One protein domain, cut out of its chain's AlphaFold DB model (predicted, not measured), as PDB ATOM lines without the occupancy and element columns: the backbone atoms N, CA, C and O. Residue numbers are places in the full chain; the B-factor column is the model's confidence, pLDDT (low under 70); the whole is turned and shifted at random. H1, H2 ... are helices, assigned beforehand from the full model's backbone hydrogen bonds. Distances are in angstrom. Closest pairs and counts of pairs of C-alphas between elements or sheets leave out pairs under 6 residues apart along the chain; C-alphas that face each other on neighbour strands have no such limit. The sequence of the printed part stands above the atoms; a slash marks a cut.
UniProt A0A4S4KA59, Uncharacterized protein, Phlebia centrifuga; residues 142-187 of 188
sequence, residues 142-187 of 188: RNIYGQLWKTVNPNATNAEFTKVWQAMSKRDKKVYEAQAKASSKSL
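AT A GLANCE: This is residues 142 to 187 of the 188 residues of an uncharacterized protein of Phlebia centrifuga (UniProt A0A4S4KA59). Three helices make a small open arch: the longest, H3, and the shorter H2 stand as the two limbs of a V whose corner is a tight link, and H1 packs in the opening and touches both. H1 meets H3 near its own first residues, at about a right angle, while residues 181 to 187, of which 181 to 185 belong to H3, stick out as a free arm. The printed part has 46 residues, with three named helices in the order H1, H2, H3 along the chain and no named strand; the class is all helix. The whole is only just loose, close to compact, with a radius of gyration of the C-alphas of 11.5 A, and spans 31 by 21 by 14 A.

IN THESE COORDINATES: Begin with the longest helix, H3, residues 170 to 185: find C-alpha 170 at (-4.944, -23.237, -0.069), and from there the helix runs 22.5 A to C-alpha 185 at (-24.801, -33.481, 2.360). Go back to the first printed residue, Arg 142, with its C-alpha at (-14.152, -24.310, -8.198), where H1 begins; it holds residues 142 to 152 and measures 15.6 A. H2 holds residues 158 to 167 and measures 14.1 A from first to last C-alpha.

HOW THE PARTS SIT: Look first at H3 and H1, which touch, H3 with residues 173 to 180 alone. Their closest C-alphas, those of Tyr 145 and Tyr 176, are 6.7 A apart. The lines of H1 and H3 stand about perpendicular, at 74 degrees. H1 and H2 only just touch, with 3 pairs of C-alphas within 8 A; the closest are those of Gly 146 and Phe 161, 7.4 A apart. H1 and H2 run opposite ways at a steep tilt of 69 degrees, only just short of about perpendicular. H2 and H3 are apart, but only just: their closest C-alphas are 8.2 A from each other. In H2 and H3 every O i to N i+4 pair is within hydrogen-bond range, and in H1 6 of 7 are.

THE WHOLE: The two C-alphas farthest apart are those of Ala 159 and Leu 187, at 32.3 A. Residues 166 to 171 stand free, and so do residues 181 to 187, of which 181 to 185 belong to H3; without these stretches the body spans 27 by 17 by 11 A. The links from H1 to H2, with 5 residues, and from H2 to H3, with 2, are both tight. The printed part has no cut. The mean pLDDT of the printed part is 90.8, and residues 186 to 187 of this model are under 70.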
ATOM      1  N   ARG A 142     -14.418 -25.137  -7.020       93.56
ATOM      2  CA  ARG A 142     -14.152 -24.310  -8.198       93.56
ATOM      3  C   ARG A 142     -15.430 -23.722  -8.800       93.56
ATOM      4  O   ARG A 142     -15.427 -22.554  -9.164       93.56
ATOM      5  N   ASN A 143     -16.513 -24.491  -8.907       93.56
ATOM      6  CA  ASN A 143     -17.774 -23.982  -9.456       93.56
ATOM      7  C   ASN A 143     -18.495 -23.049  -8.485       93.56
ATOM      8  O   ASN A 143     -19.040 -22.049  -8.935       93.56
ATOM      9  N   ILE A 144     -18.456 -23.329  -7.180       93.56
ATOM     10  CA  ILE A 144     -19.042 -22.454  -6.157       93.56
ATOM     11  C   ILE A 144     -18.354 -21.094  -6.199       93.56
ATOM     12  O   ILE A 144     -19.008 -20.081  -6.423       93.56
ATOM     13  N   TYR A 145     -17.022 -21.073  -6.100       94.56
ATOM     14  CA  TYR A 145     -16.282 -19.824  -6.238       94.56
ATOM     15  C   TYR A 145     -16.504 -19.168  -7.607       94.56
ATOM     16  O   TYR A 145     -16.692 -17.960  -7.694       94.56
ATOM     17  N   GLY A 146     -16.539 -19.962  -8.679       94.94
ATOM     18  CA  GLY A 146     -16.801 -19.479 -10.030       94.94
ATOM     19  C   GLY A 146     -18.143 -18.763 -10.182       94.94
ATOM     20  O   GLY A 146     -18.217 -17.791 -10.930       94.94
ATOM     21  N   GLN A 147     -19.185 -19.187  -9.465       93.44
ATOM     22  CA  GLN A 147     -20.473 -18.493  -9.461       93.44
ATOM     23  C   GLN A 147     -20.363 -17.110  -8.813       93.44
ATOM     24  O   GLN A 147     -20.763 -16.133  -9.440       93.44
ATOM     25  N   LEU A 148     -19.746 -17.007  -7.627       93.25
ATOM     26  CA  LEU A 148     -19.509 -15.714  -6.970       93.25
ATOM     27  C   LEU A 148     -18.615 -14.810  -7.822       93.25
ATOM     28  O   LEU A 148     -18.851 -13.619  -7.953       93.25
ATOM     29  N   TRP A 149     -17.578 -15.371  -8.430       93.38
ATOM     30  CA  TRP A 149     -16.667 -14.594  -9.252       93.38
ATOM     31  C   TRP A 149     -17.336 -14.079 -10.532       93.38
ATOM     32  O   TRP A 149     -17.026 -12.979 -10.982       93.38
ATOM     33  N   LYS A 150     -18.291 -14.825 -11.098       93.31
ATOM     34  CA  LYS A 150     -19.053 -14.401 -12.279       93.31
ATOM     35  C   LYS A 150     -20.023 -13.254 -11.983       93.31
ATOM     36  O   LYS A 150     -20.279 -12.463 -12.886       93.31
ATOM     37  N   THR A 151     -20.539 -13.120 -10.756       92.56
ATOM     38  CA  THR A 151     -21.409 -11.975 -10.413       92.56
ATOM     39  C   THR A 151     -20.645 -10.656 -10.451       92.56
ATOM     40  O   THR A 151     -21.184  -9.654 -10.907       92.56
ATOM     41  N   VAL A 152     -19.373 -10.670 -10.043       95.00
ATOM     42  CA  VAL A 152     -18.486  -9.498 -10.102       95.00
ATOM     43  C   VAL A 152     -17.742  -9.370 -11.439       95.00
ATOM     44  O   VAL A 152     -17.324  -8.275 -11.797       95.00
ATOM     45  N   ASN A 153     -17.606 -10.460 -12.203       92.62
ATOM     46  CA  ASN A 153     -16.929 -10.499 -13.505       92.62
ATOM     47  C   ASN A 153     -17.777 -11.230 -14.574       92.62
ATOM     48  O   ASN A 153     -17.450 -12.357 -14.962       92.62
ATOM     49  N   PRO A 154     -18.853 -10.612 -15.096       91.44
ATOM     50  CA  PRO A 154     -19.819 -11.297 -15.964       91.44
ATOM     51  C   PRO A 154     -19.259 -11.705 -17.336       91.44
ATOM     52  O   PRO A 154     -19.687 -12.713 -17.898       91.44
ATOM     53  N   ASN A 155     -18.288 -10.949 -17.859       92.00
ATOM     54  CA  ASN A 155     -17.694 -11.160 -19.186       92.00
ATOM     55  C   ASN A 155     -16.302 -11.799 -19.137       92.00
ATOM     56  O   ASN A 155     -15.664 -11.956 -20.179       92.00
ATOM     57  N   ALA A 156     -15.807 -12.138 -17.946       90.62
ATOM     58  CA  ALA A 156     -14.451 -12.630 -17.818       90.62
ATOM     59  C   ALA A 156     -14.304 -14.052 -18.365       90.62
ATOM     60  O   ALA A 156     -15.235 -14.862 -18.413       90.62
ATOM     61  N   THR A 157     -13.101 -14.342 -18.826       94.31
ATOM     62  CA  THR A 157     -12.772 -15.538 -19.587       94.31
ATOM     63  C   THR A 157     -12.308 -16.672 -18.682       94.31
ATOM     64  O   THR A 157     -11.899 -16.475 -17.535       94.31
ATOM     65  N   ASN A 158     -12.315 -17.898 -19.209       90.69
ATOM     66  CA  ASN A 158     -11.821 -19.064 -18.472       90.69
ATOM     67  C   ASN A 158     -10.352 -18.900 -18.026       90.69
ATOM     68  O   ASN A 158      -9.972 -19.356 -16.946       90.69
ATOM     69  N   ALA A 159      -9.537 -18.215 -18.833       92.12
ATOM     70  CA  ALA A 159      -8.141 -17.945 -18.517       92.12
ATOM     71  C   ALA A 159      -8.000 -17.022 -17.297       92.12
ATOM     72  O   ALA A 159      -7.203 -17.304 -16.404       92.12
ATOM     73  N   GLU A 160      -8.797 -15.956 -17.228       93.69
ATOM     74  CA  GLU A 160      -8.811 -15.029 -16.092       93.69
ATOM     75  C   GLU A 160      -9.279 -15.729 -14.819       93.69
ATOM     76  O   GLU A 160      -8.597 -15.662 -13.797       93.69
ATOM     77  N   PHE A 161     -10.363 -16.505 -14.911       94.00
ATOM     78  CA  PHE A 161     -10.837 -17.298 -13.781       94.00
ATOM     79  C   PHE A 161      -9.763 -18.263 -13.283       94.00
ATOM     80  O   PHE A 161      -9.525 -18.386 -12.086       94.00
ATOM     81  N   THR A 162      -9.092 -18.956 -14.205       93.62
ATOM     82  CA  THR A 162      -8.056 -19.929 -13.856       93.62
ATOM     83  C   THR A 162      -6.874 -19.258 -13.169       93.62
ATOM     84  O   THR A 162      -6.375 -19.809 -12.192       93.62
ATOM     85  N   LYS A 163      -6.459 -18.059 -13.598       95.44
ATOM     86  CA  LYS A 163      -5.412 -17.286 -12.913       95.44
ATOM     87  C   LYS A 163      -5.815 -16.942 -11.480       95.44
ATOM     88  O   LYS A 163      -5.052 -17.226 -10.561       95.44
ATOM     89  N   VAL A 164      -7.020 -16.406 -11.284       95.31
ATOM     90  CA  VAL A 164      -7.531 -16.040  -9.953       95.31
ATOM     91  C   VAL A 164      -7.673 -17.275  -9.061       95.31
ATOM     92  O   VAL A 164      -7.208 -17.283  -7.924       95.31
ATOM     93  N   TRP A 165      -8.231 -18.362  -9.595       94.31
ATOM     94  CA  TRP A 165      -8.339 -19.634  -8.886       94.31
ATOM     95  C   TRP A 165      -6.969 -20.194  -8.504       94.31
ATOM     96  O   TRP A 165      -6.797 -20.684  -7.393       94.31
ATOM     97  N   GLN A 166      -5.967 -20.134  -9.382       94.88
ATOM     98  CA  GLN A 166      -4.623 -20.618  -9.058       94.88
ATOM     99  C   GLN A 166      -3.932 -19.738  -8.012       94.88
ATOM    100  O   GLN A 166      -3.375 -20.288  -7.064       94.88
ATOM    101  N   ALA A 167      -4.058 -18.412  -8.127       96.00
ATOM    102  CA  ALA A 167      -3.514 -17.442  -7.176       96.00
ATOM    103  C   ALA A 167      -4.161 -17.523  -5.781       96.00
ATOM    104  O   ALA A 167      -3.546 -17.139  -4.789       96.00
ATOM    105  N   MET A 168      -5.384 -18.047  -5.688       93.12
ATOM    106  CA  MET A 168      -6.085 -18.223  -4.420       93.12
ATOM    107  C   MET A 168      -5.336 -19.174  -3.472       93.12
ATOM    108  O   MET A 168      -4.858 -20.248  -3.871       93.12
ATOM    109  N   SER A 169      -5.287 -18.801  -2.189       95.94
ATOM    110  CA  SER A 169      -4.581 -19.569  -1.169       95.94
ATOM    111  C   SER A 169      -5.223 -20.944  -0.938       95.94
ATOM    112  O   SER A 169      -6.415 -21.165  -1.167       95.94
ATOM    113  N   LYS A 170      -4.431 -21.904  -0.437       94.56
ATOM    114  CA  LYS A 170      -4.944 -23.237  -0.069       94.56
ATOM    115  C   LYS A 170      -6.035 -23.158   1.005       94.56
ATOM    116  O   LYS A 170      -6.927 -24.001   1.015       94.56
ATOM    117  N   ARG A 171      -5.965 -22.160   1.898       94.62
ATOM    118  CA  ARG A 171      -6.957 -21.951   2.960       94.62
ATOM    119  C   ARG A 171      -8.309 -21.571   2.365       94.62
ATOM    120  O   ARG A 171      -9.299 -22.215   2.691       94.62
ATOM    121  N   ASP A 172      -8.329 -20.617   1.441       93.56
ATOM    122  CA  ASP A 172      -9.568 -20.147   0.810       93.56
ATOM    123  C   ASP A 172     -10.199 -21.243  -0.054       93.56
ATOM    124  O   ASP A 172     -11.389 -21.530   0.062       93.56
ATOM    125  N   LYS A 173      -9.385 -21.966  -0.834       94.25
ATOM    126  CA  LYS A 173      -9.842 -23.147  -1.590       94.25
ATOM    127  C   LYS A 173     -10.522 -24.182  -0.688       94.25
ATOM    128  O   LYS A 173     -11.525 -24.772  -1.089       94.25
ATOM    129  N   LYS A 174     -10.006 -24.380   0.531       94.44
ATOM    130  CA  LYS A 174     -10.555 -25.331   1.506       94.44
ATOM    131  C   LYS A 174     -11.897 -24.883   2.084       94.44
ATOM    132  O   LYS A 174     -12.729 -25.743   2.365       94.44
ATOM    133  N   VAL A 175     -12.143 -23.576   2.202       95.38
ATOM    134  CA  VAL A 175     -13.465 -23.041   2.575       95.38
ATOM    135  C   VAL A 175     -14.505 -23.438   1.525       95.38
ATOM    136  O   VAL A 175     -15.532 -24.020   1.870       95.38
ATOM    137  N   TYR A 176     -14.206 -23.237   0.239       93.62
ATOM    138  CA  TYR A 176     -15.118 -23.619  -0.846       93.62
ATOM    139  C   TYR A 176     -15.274 -25.140  -0.999       93.62
ATOM    140  O   TYR A 176     -16.328 -25.617  -1.411       93.62
ATOM    141  N   GLU A 177     -14.252 -25.927  -0.653       93.19
ATOM    142  CA  GLU A 177     -14.357 -27.390  -0.615       93.19
ATOM    143  C   GLU A 177     -15.256 -27.873   0.527       93.19
ATOM    144  O   GLU A 177     -16.069 -28.778   0.331       93.19
ATOM    145  N   ALA A 178     -15.148 -27.263   1.709       92.38
ATOM    146  CA  ALA A 178     -16.051 -27.540   2.820       92.38
ATOM    147  C   ALA A 178     -17.494 -27.164   2.463       92.38
ATOM    148  O   ALA A 178     -18.405 -27.945   2.731       92.38
ATOM    149  N   GLN A 179     -17.687 -26.025   1.789       90.69
ATOM    150  CA  GLN A 179     -18.992 -25.599   1.293       90.69
ATOM    151  C   GLN A 179     -19.564 -26.594   0.278       90.69
ATOM    152  O   GLN A 179     -20.689 -27.041   0.451       90.69
ATOM    153  N   ALA A 180     -18.770 -27.031  -0.707       90.56
ATOM    154  CA  ALA A 180     -19.189 -28.055  -1.666       90.56
ATOM    155  C   ALA A 180     -19.624 -29.356  -0.977       90.56
ATOM    156  O   ALA A 180     -20.666 -29.916  -1.299       90.56
ATOM    157  N   LYS A 181     -18.860 -29.811   0.022       89.50
ATOM    158  CA  LYS A 181     -19.206 -31.006   0.805       89.50
ATOM    159  C   LYS A 181     -20.463 -30.817   1.651       89.50
ATOM    160  O   LYS A 181     -21.162 -31.796   1.887       89.50
ATOM    161  N   ALA A 182     -20.720 -29.612   2.155       88.00
ATOM    162  CA  ALA A 182     -21.923 -29.310   2.923       88.00
ATOM    163  C   ALA A 182     -23.167 -29.301   2.026       88.00
ATOM    164  O   ALA A 182     -24.173 -29.901   2.389       88.00
ATOM    165  N   SER A 183     -23.071 -28.706   0.835       80.06
ATOM    166  CA  SER A 183     -24.172 -28.673  -0.131       80.06
ATOM    167  C   SER A 183     -24.567 -30.080  -0.590       80.06
ATOM    168  O   SER A 183     -25.743 -30.430  -0.545       80.06
ATOM    169  N   SER A 184     -23.588 -30.955  -0.839       75.50
ATOM    170  CA  SER A 184     -23.875 -32.344  -1.224       75.50
ATOM    171  C   SER A 184     -24.424 -33.207  -0.081       75.50
ATOM    172  O   SER A 184     -25.030 -34.244  -0.336       75.50
ATOM    173  N   LYS A 185     -24.229 -32.802   1.182       70.19
ATOM    174  CA  LYS A 185     -24.801 -33.481   2.360       70.19
ATOM    175  C   LYS A 185     -26.236 -33.056   2.667       70.19
ATOM    176  O   LYS A 185     -26.898 -33.753   3.416       70.19
ATOM    177  N   SER A 186     -26.707 -31.941   2.109       63.47
ATOM    178  CA  SER A 186     -28.059 -31.421   2.345       63.47
ATOM    179  C   SER A 186     -29.139 -32.092   1.480       63.47
ATOM    180  O   SER A 186     -30.309 -31.738   1.598       63.47
ATOM    181  N   LEU A 187     -28.756 -33.008   0.586       60.25
ATOM    182  CA  LEU A 187     -29.650 -33.696  -0.357       60.25
ATOM    183  C   LEU A 187     -30.135 -35.078   0.129       60.25
ATOM    184  O   LEU A 187     -30.728 -35.815  -0.656       60.25
TER     185      LEU A 187